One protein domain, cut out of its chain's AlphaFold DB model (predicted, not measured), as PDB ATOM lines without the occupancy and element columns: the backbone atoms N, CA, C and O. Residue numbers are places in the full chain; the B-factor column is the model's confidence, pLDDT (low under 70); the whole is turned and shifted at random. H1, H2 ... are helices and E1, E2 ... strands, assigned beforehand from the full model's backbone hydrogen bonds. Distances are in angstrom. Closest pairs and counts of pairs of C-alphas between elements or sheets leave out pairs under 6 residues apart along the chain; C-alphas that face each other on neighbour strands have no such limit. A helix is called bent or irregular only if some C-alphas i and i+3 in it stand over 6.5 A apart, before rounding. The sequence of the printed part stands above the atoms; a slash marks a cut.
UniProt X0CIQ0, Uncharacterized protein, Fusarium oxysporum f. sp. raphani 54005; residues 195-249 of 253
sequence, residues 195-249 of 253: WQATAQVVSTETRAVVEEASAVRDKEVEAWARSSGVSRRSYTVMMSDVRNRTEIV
ATOM      1  N   TRP A 195     -16.240 -15.032 -22.379       63.66
ATOM      2  CA  TRP A 195     -15.246 -16.087 -22.233       63.66
ATOM      3  C   TRP A 195     -15.835 -17.504 -22.175       63.66
ATOM      4  O   TRP A 195     -15.213 -18.439 -22.679       63.66
ATOM      5  N   GLN A 196     -17.069 -17.686 -21.678       61.12
ATOM      6  CA  GLN A 196     -17.728 -19.002 -21.729       61.12
ATOM      7  C   GLN A 196     -18.032 -19.457 -23.163       61.12
ATOM      8  O   GLN A 196     -17.933 -20.648 -23.451       61.12
ATOM      9  N   ALA A 197     -18.361 -18.530 -24.067       64.88
ATOM     10  CA  ALA A 197     -18.542 -18.850 -25.483       64.88
ATOM     11  C   ALA A 197     -17.197 -19.196 -26.146       64.88
ATOM     12  O   ALA A 197     -17.117 -20.133 -26.937       64.88
ATOM     13  N   THR A 198     -16.121 -18.506 -25.757       66.00
ATOM     14  CA  THR A 198     -14.762 -18.757 -26.269       66.00
ATOM     15  C   THR A 198     -14.232 -20.126 -25.827       66.00
ATOM     16  O   THR A 198     -13.628 -20.835 -26.629       66.00
ATOM     17  N   ALA A 199     -14.554 -20.566 -24.602       65.50
ATOM     18  CA  ALA A 199     -14.214 -21.898 -24.091       65.50
ATOM     19  C   ALA A 199     -14.815 -23.055 -24.915       65.50
ATOM     20  O   ALA A 199     -14.282 -24.166 -24.907       65.50
ATOM     21  N   GLN A 200     -15.892 -22.810 -25.670       67.94
ATOM     22  CA  GLN A 200     -16.487 -23.830 -26.533       67.94
ATOM     23  C   GLN A 200     -15.696 -24.070 -27.826       67.94
ATOM     24  O   GLN A 200     -15.862 -25.132 -28.415       67.94
ATOM     25  N   VAL A 201     -14.822 -23.152 -28.251       71.12
ATOM     26  CA  VAL A 201     -14.093 -23.190 -29.543       71.12
ATOM     27  C   VAL A 201     -12.617 -23.593 -29.346       71.12
ATOM     28  O   VAL A 201     -11.761 -23.403 -30.202       71.12
ATOM     29  N   VAL A 202     -12.282 -24.149 -28.184       74.75
ATOM     30  CA  VAL A 202     -10.900 -24.443 -27.777       74.75
ATOM     31  C   VAL A 202     -10.396 -25.755 -28.381       74.75
ATOM     32  O   VAL A 202     -11.110 -26.761 -28.362       74.75
ATOM     33  N   SER A 203      -9.158 -25.740 -28.883       71.19
ATOM     34  CA  SER A 203      -8.424 -26.923 -29.357       71.19
ATOM     35  C   SER A 203      -7.509 -27.474 -28.257       71.19
ATOM     36  O   SER A 203      -7.307 -26.849 -27.216       71.19
ATOM     37  N   THR A 204      -6.916 -28.651 -28.463       71.75
ATOM     38  CA  THR A 204      -5.984 -29.248 -27.488       71.75
ATOM     39  C   THR A 204      -4.761 -28.373 -27.202       71.75
ATOM     40  O   THR A 204      -4.244 -28.423 -26.090       71.75
ATOM     41  N   GLU A 205      -4.329 -27.546 -28.159       67.94
ATOM     42  CA  GLU A 205      -3.180 -26.642 -28.006       67.94
ATOM     43  C   GLU A 205      -3.534 -25.364 -27.227       67.94
ATOM     44  O   GLU A 205      -2.722 -24.857 -26.455       67.94
ATOM     45  N   THR A 206      -4.765 -24.862 -27.370       70.25
ATOM     46  CA  THR A 206      -5.246 -23.652 -26.675       70.25
ATOM     47  C   THR A 206      -5.903 -23.946 -25.324       70.25
ATOM     48  O   THR A 206      -6.178 -23.025 -24.551       70.25
ATOM     49  N   ARG A 207      -6.095 -25.227 -24.984       73.44
ATOM     50  CA  ARG A 207      -6.785 -25.682 -23.768       73.44
ATOM     51  C   ARG A 207      -6.163 -25.202 -22.465       73.44
ATOM     52  O   ARG A 207      -6.889 -24.686 -21.624       73.44
ATOM     53  N   ALA A 208      -4.846 -25.322 -22.316       72.00
ATOM     54  CA  ALA A 208      -4.164 -24.914 -21.085       72.00
ATOM     55  C   ALA A 208      -4.324 -23.407 -20.813       72.00
ATOM     56  O   ALA A 208      -4.564 -22.993 -19.683       72.00
ATOM     57  N   VAL A 209      -4.273 -22.595 -21.873       72.75
ATOM     58  CA  VAL A 209      -4.429 -21.136 -21.801       72.75
ATOM     59  C   VAL A 209      -5.859 -20.756 -21.418       72.75
ATOM     60  O   VAL A 209      -6.067 -19.860 -20.605       72.75
ATOM     61  N   VAL A 210      -6.860 -21.440 -21.975       73.69
ATOM     62  CA  VAL A 210      -8.265 -21.126 -21.690       73.69
ATOM     63  C   VAL A 210      -8.713 -21.647 -20.327       73.69
ATOM     64  O   VAL A 210      -9.495 -20.966 -19.665       73.69
ATOM     65  N   GLU A 211      -8.200 -22.791 -19.867       72.56
ATOM     66  CA  GLU A 211      -8.445 -23.280 -18.504       72.56
ATOM     67  C   GLU A 211      -7.881 -22.304 -17.458       72.56
ATOM     68  O   GLU A 211      -8.598 -21.946 -16.523       72.56
ATOM     69  N   GLU A 212      -6.669 -21.774 -17.654       71.44
ATOM     70  CA  GLU A 212      -6.086 -20.767 -16.756       71.44
ATOM     71  C   GLU A 212      -6.859 -19.435 -16.795       71.44
ATOM     72  O   GLU A 212      -7.179 -18.858 -15.754       71.44
ATOM     73  N   ALA A 213      -7.257 -18.986 -17.988       67.31
ATOM     74  CA  ALA A 213      -8.056 -17.775 -18.159       67.31
ATOM     75  C   ALA A 213      -9.490 -17.903 -17.617       67.31
ATOM     76  O   ALA A 213     -10.095 -16.903 -17.242       67.31
ATOM     77  N   SER A 214     -10.055 -19.117 -17.562       64.44
ATOM     78  CA  SER A 214     -11.431 -19.357 -17.099       64.44
ATOM     79  C   SER A 214     -11.652 -19.031 -15.618       64.44
ATOM     80  O   SER A 214     -12.788 -18.806 -15.199       64.44
ATOM     81  N   ALA A 215     -10.570 -18.962 -14.836       66.19
ATOM     82  CA  ALA A 215     -10.590 -18.544 -13.438       66.19
ATOM     83  C   ALA A 215     -10.540 -17.011 -13.260       66.19
ATOM     84  O   ALA A 215     -10.691 -16.517 -12.140       66.19
ATOM     85  N   VAL A 216     -10.340 -16.257 -14.345       67.31
ATOM     86  CA  VAL A 216     -10.172 -14.799 -14.356       67.31
ATOM     87  C   VAL A 216     -11.427 -14.138 -14.941       67.31
ATOM     88  O   VAL A 216     -12.083 -14.674 -15.830       67.31
ATOM     89  N   ARG A 217     -11.817 -12.966 -14.424       65.94
ATOM     90  CA  ARG A 217     -12.997 -12.227 -14.918       65.94
ATOM     91  C   ARG A 217     -12.690 -11.584 -16.269       65.94
ATOM     92  O   ARG A 217     -11.594 -11.064 -16.422       65.94
ATOM     93  N   ASP A 218     -13.669 -11.460 -17.170       65.69
ATOM     94  CA  ASP A 218     -13.484 -10.854 -18.508       65.69
ATOM     95  C   ASP A 218     -12.735  -9.505 -18.498       65.69
ATOM     96  O   ASP A 218     -11.880  -9.255 -19.342       65.69
ATOM     97  N   LYS A 219     -12.991  -8.644 -17.500       67.62
ATOM     98  CA  LYS A 219     -12.318  -7.336 -17.345       67.62
ATOM     99  C   LYS A 219     -10.840  -7.427 -16.934       67.62
ATOM    100  O   LYS A 219     -10.115  -6.446 -17.037       67.62
ATOM    101  N   GLU A 220     -10.422  -8.575 -16.420       71.81
ATOM    102  CA  GLU A 220      -9.090  -8.856 -15.878       71.81
ATOM    103  C   GLU A 220      -8.284  -9.785 -16.810       71.81
ATOM    104  O   GLU A 220      -7.063  -9.871 -16.676       71.81
ATOM    105  N   VAL A 221      -8.933 -10.417 -17.801       73.62
ATOM    106  CA  VAL A 221      -8.287 -11.300 -18.791       73.62
ATOM    107  C   VAL A 221      -7.233 -10.554 -19.613       73.62
ATOM    108  O   VAL A 221      -6.167 -11.106 -19.867       73.62
ATOM    109  N   GLU A 222      -7.465  -9.290 -19.984       73.19
ATOM    110  CA  GLU A 222      -6.475  -8.495 -20.731       73.19
ATOM    111  C   GLU A 222      -5.194  -8.261 -19.912       73.19
ATOM    112  O   GLU A 222      -4.081  -8.373 -20.433       73.19
ATOM    113  N   ALA A 223      -5.340  -7.979 -18.615       78.88
ATOM    114  CA  ALA A 223      -4.210  -7.785 -17.713       78.88
ATOM    115  C   ALA A 223      -3.448  -9.101 -17.481       78.88
ATOM    116  O   ALA A 223      -2.220  -9.112 -17.587       78.88
ATOM    117  N   TRP A 224      -4.166 -10.208 -17.256       82.50
ATOM    118  CA  TRP A 224      -3.574 -11.545 -17.137       82.50
ATOM    119  C   TRP A 224      -2.846 -11.969 -18.426       82.50
ATOM    120  O   TRP A 224      -1.697 -12.401 -18.380       82.50
ATOM    121  N   ALA A 225      -3.444 -11.761 -19.604       77.38
ATOM    122  CA  ALA A 225      -2.829 -12.117 -20.886       77.38
ATOM    123  C   ALA A 225      -1.542 -11.318 -21.160       77.38
ATOM    124  O   ALA A 225      -0.610 -11.819 -21.802       77.38
ATOM    125  N   ARG A 226      -1.463 -10.075 -20.665       80.12
ATOM    126  CA  ARG A 226      -0.240  -9.260 -20.700       80.12
ATOM    127  C   ARG A 226       0.821  -9.768 -19.728       80.12
ATOM    128  O   ARG A 226       1.976  -9.870 -20.134       80.12
ATOM    129  N   SER A 227       0.455 -10.123 -18.494       79.38
ATOM    130  CA  SER A 227       1.413 -10.622 -17.495       79.38
ATOM    131  C   SER A 227       1.950 -12.017 -17.809       79.38
ATOM    132  O   SER A 227       3.126 -12.280 -17.578       79.38
ATOM    133  N   SER A 228       1.124 -12.894 -18.380       76.12
ATOM    134  CA  SER A 228       1.489 -14.283 -18.695       76.12
ATOM    135  C   SER A 228       2.180 -14.432 -20.059       76.12
ATOM    136  O   SER A 228       2.491 -15.541 -20.485       76.12
ATOM    137  N   GLY A 229       2.400 -13.329 -20.790       72.50
ATOM    138  CA  GLY A 229       3.061 -13.321 -22.104       72.50
ATOM    139  C   GLY A 229       2.229 -13.894 -23.262       72.50
ATOM    140  O   GLY A 229       2.661 -13.837 -24.412       72.50
ATOM    141  N   VAL A 230       1.019 -14.389 -22.981       74.50
ATOM    142  CA  VAL A 230       0.074 -14.971 -23.951       74.50
ATOM    143  C   VAL A 230      -0.408 -13.934 -24.968       74.50
ATOM    144  O   VAL A 230      -0.609 -14.266 -26.131       74.50
ATOM    145  N   SER A 231      -0.505 -12.659 -24.575       74.25
ATOM    146  CA  SER A 231      -0.898 -11.538 -25.452       74.25
ATOM    147  C   SER A 231      -0.014 -11.330 -26.690       74.25
ATOM    148  O   SER A 231      -0.403 -10.590 -27.589       74.25
ATOM    149  N   ARG A 232       1.173 -11.952 -26.750       72.75
ATOM    150  CA  ARG A 232       2.088 -11.886 -27.904       72.75
ATOM    151  C   ARG A 232       1.922 -13.040 -28.896       72.75
ATOM    152  O   ARG A 232       2.570 -13.015 -29.939       72.75
ATOM    153  N   ARG A 233       1.105 -14.051 -28.583       74.88
ATOM    154  CA  ARG A 233       0.816 -15.173 -29.488       74.88
ATOM    155  C   ARG A 233      -0.351 -14.813 -30.402       74.88
ATOM    156  O   ARG A 233      -1.328 -14.218 -29.955       74.88
ATOM    157  N   SER A 234      -0.224 -15.156 -31.681       75.62
ATOM    158  CA  SER A 234      -1.300 -14.988 -32.660       75.62
ATOM    159  C   SER A 234      -2.042 -16.308 -32.792       75.62
ATOM    160  O   SER A 234      -1.417 -17.357 -32.881       75.62
ATOM    161  N   TYR A 235      -3.369 -16.261 -32.790       77.75
ATOM    162  CA  TYR A 235      -4.217 -17.442 -32.891       77.75
ATOM    163  C   TYR A 235      -5.140 -17.302 -34.098       77.75
ATOM    164  O   TYR A 235      -5.690 -16.225 -34.330       77.75
ATOM    165  N   THR A 236      -5.353 -18.396 -34.826       78.56
ATOM    166  CA  THR A 236      -6.248 -18.432 -35.988       78.56
ATOM    167  C   THR A 236      -7.432 -19.347 -35.712       78.56
ATOM    168  O   THR A 236      -7.316 -20.365 -35.030       78.56
ATOM    169  N   VAL A 237      -8.590 -18.980 -36.258       80.00
ATOM    170  CA  VAL A 237      -9.809 -19.787 -36.211       80.00
ATOM    171  C   VAL A 237      -9.866 -20.656 -37.466       80.00
ATOM    172  O   VAL A 237      -9.899 -20.126 -38.576       80.00
ATOM    173  N   MET A 238      -9.874 -21.978 -37.304       79.19
ATOM    174  CA  MET A 238      -9.938 -22.940 -38.411       79.19
ATOM    175  C   MET A 238     -10.998 -24.016 -38.145       79.19
ATOM    176  O   MET A 238     -11.381 -24.259 -37.002       79.19
ATOM    177  N   MET A 239     -11.509 -24.652 -39.202       77.81
ATOM    178  CA  MET A 239     -12.384 -25.819 -39.058       77.81
ATOM    179  C   MET A 239     -11.518 -27.047 -38.771       77.81
ATOM    180  O   MET A 239     -10.568 -27.312 -39.498       77.81
ATOM    181  N   SER A 240     -11.831 -27.788 -37.709       72.94
ATOM    182  CA  SER A 240     -11.112 -29.014 -37.361       72.94
ATOM    183  C   SER A 240     -11.478 -30.141 -38.327       72.94
ATOM    184  O   SER A 240     -12.623 -30.603 -38.318       72.94
ATOM    185  N   ASP A 241     -10.508 -30.626 -39.107       69.56
ATOM    186  CA  ASP A 241     -10.694 -31.722 -40.076       69.56
ATOM    187  C   ASP A 241     -11.163 -33.033 -39.419       69.56
ATOM    188  O   ASP A 241     -11.814 -33.863 -40.050       69.56
ATOM    189  N   VAL A 242     -10.863 -33.220 -38.129       70.44
ATOM    190  CA  VAL A 242     -11.192 -34.443 -37.379       70.44
ATOM    191  C   VAL A 242     -12.549 -34.344 -36.679       70.44
ATOM    192  O   VAL A 242     -13.250 -35.344 -36.537       70.44
ATOM    193  N   ARG A 243     -12.921 -33.153 -36.191       68.12
ATOM    194  CA  ARG A 243     -14.085 -32.963 -35.301       68.12
ATOM    195  C   ARG A 243     -15.243 -32.196 -35.936       68.12
ATOM    196  O   ARG A 243     -16.278 -32.063 -35.289       68.12
ATOM    197  N   ASN A 244     -15.082 -31.705 -37.169       77.06
ATOM    198  CA  ASN A 244     -16.064 -30.895 -37.900       77.06
ATOM    199  C   ASN A 244     -16.657 -29.754 -37.049       77.06
ATOM    200  O   ASN A 244     -17.863 -29.502 -37.042       77.06
ATOM    201  N   ARG A 245     -15.797 -29.102 -36.263       78.06
ATOM    202  CA  ARG A 245     -16.142 -27.960 -35.420       78.06
ATOM    203  C   ARG A 245     -15.070 -26.895 -35.575       78.06
ATOM    204  O   ARG A 245     -13.900 -27.213 -35.772       78.06
ATOM    205  N   THR A 246     -15.476 -25.642 -35.462       78.62
ATOM    206  CA  THR A 246     -14.566 -24.503 -35.424       78.62
ATOM    207  C   THR A 246     -13.683 -24.585 -34.177       78.62
ATOM    208  O   THR A 246     -14.191 -24.795 -33.072       78.62
ATOM    209  N   GLU A 247     -12.373 -24.434 -34.349       82.56
ATOM    210  CA  GLU A 247     -11.368 -24.510 -33.290       82.56
ATOM    211  C   GLU A 247     -10.358 -23.355 -33.410       82.56
ATOM    212  O   GLU A 247     -10.039 -22.894 -34.507       82.56
ATOM    213  N   ILE A 248      -9.861 -22.869 -32.270       80.69
ATOM    214  CA  ILE A 248      -8.798 -21.857 -32.192       80.69
ATOM    215  C   ILE A 248      -7.452 -22.573 -32.052       80.69
ATOM    216  O   ILE A 248      -7.242 -23.315 -31.084       80.69
ATOM    217  N   VAL A 249      -6.539 -22.333 -32.991       78.50
ATOM    218  CA  VAL A 249      -5.215 -22.973 -33.076       78.50
ATOM    219  C   VAL A 249      -4.117 -21.904 -33.048       78.50
ATOM    220  O   VAL A 249      -4.342 -20.770 -33.479       78.50
TER     221      VAL A 249
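This is residues 195 to 249 of the 253 residues of an uncharacterized protein of Fusarium oxysporum f. sp. raphani 54005 (UniProt X0CIQ0). A hairpin of two strands, E1 and E2, makes one end of an elongated model and helix H3 the other, while two short helices, H1 and H2, lie between them. Contacts among these named parts are few, and the link from H3 to E1 runs the chain back toward the hairpin. The printed part has 55 residues, with three named helices and two named strands in the order H1, H2, H3, E1, E2; the sheet, E1 - E2, is antiparallel and the class is mixed, helices and strands. The whole is only just compact, close to loose, with a radius of gyration of the C-alphas of 11.7 A and spans of 33 by 21 by 15 A.

E1, residues 235 to 239, and E2, residues 246 to 249, are antiparallel at 147 degrees; N 236 and O 249 are 2.9 A apart and N 247 and O 238 2.8 A, within hydrogen-bond range. H2, residues 207 to 213, is apart from both strands, as is H1, residues 195 to 199. H1 and H2 are close but not clearly touching; their closest C-alphas, of Ala 199 and Val 210, are 6.5 A apart. H3, residues 218 to 227, is close to H2 but not clearly touching, with the C-alphas of Ala 213 and Val 221 closest at 6.5 A. These two run opposite ways at a steep tilt of 68 degrees, only just short of about perpendicular. H1 and H3 are also close but not clearly touching, the closest C-alphas being those of Trp 195 and Asp 218, 6.7 A apart. H3 and E2 are apart. Every O i to N i+4 pair is within hydrogen-bond range in H1 and H2, and 4 of 6 are in H3.

E1 is 13.2 A long, from C-alpha 235 at (-4.217, -17.442, -32.891), and E2, 9.8 A, ends at C-alpha 249 at (-5.215, -22.973, -33.076). H3 is 14.9 A long and only just irregular, with C-alphas 219 and 222 6.9 A apart. H2 measures 9.8 A, and H1, 6.2 A, begins at C-alpha 195 at (-15.246, -16.087, -22.233).

The two C-alphas farthest apart, of Ala 223 and Val 242, are 33.9 A apart. The printed part has no cut; the link from H2 to H3 is tight and the others are short. The mean pLDDT of the printed part is 72.8, and 16 residues are under 70, among them 195 to 200 and 213 to 219.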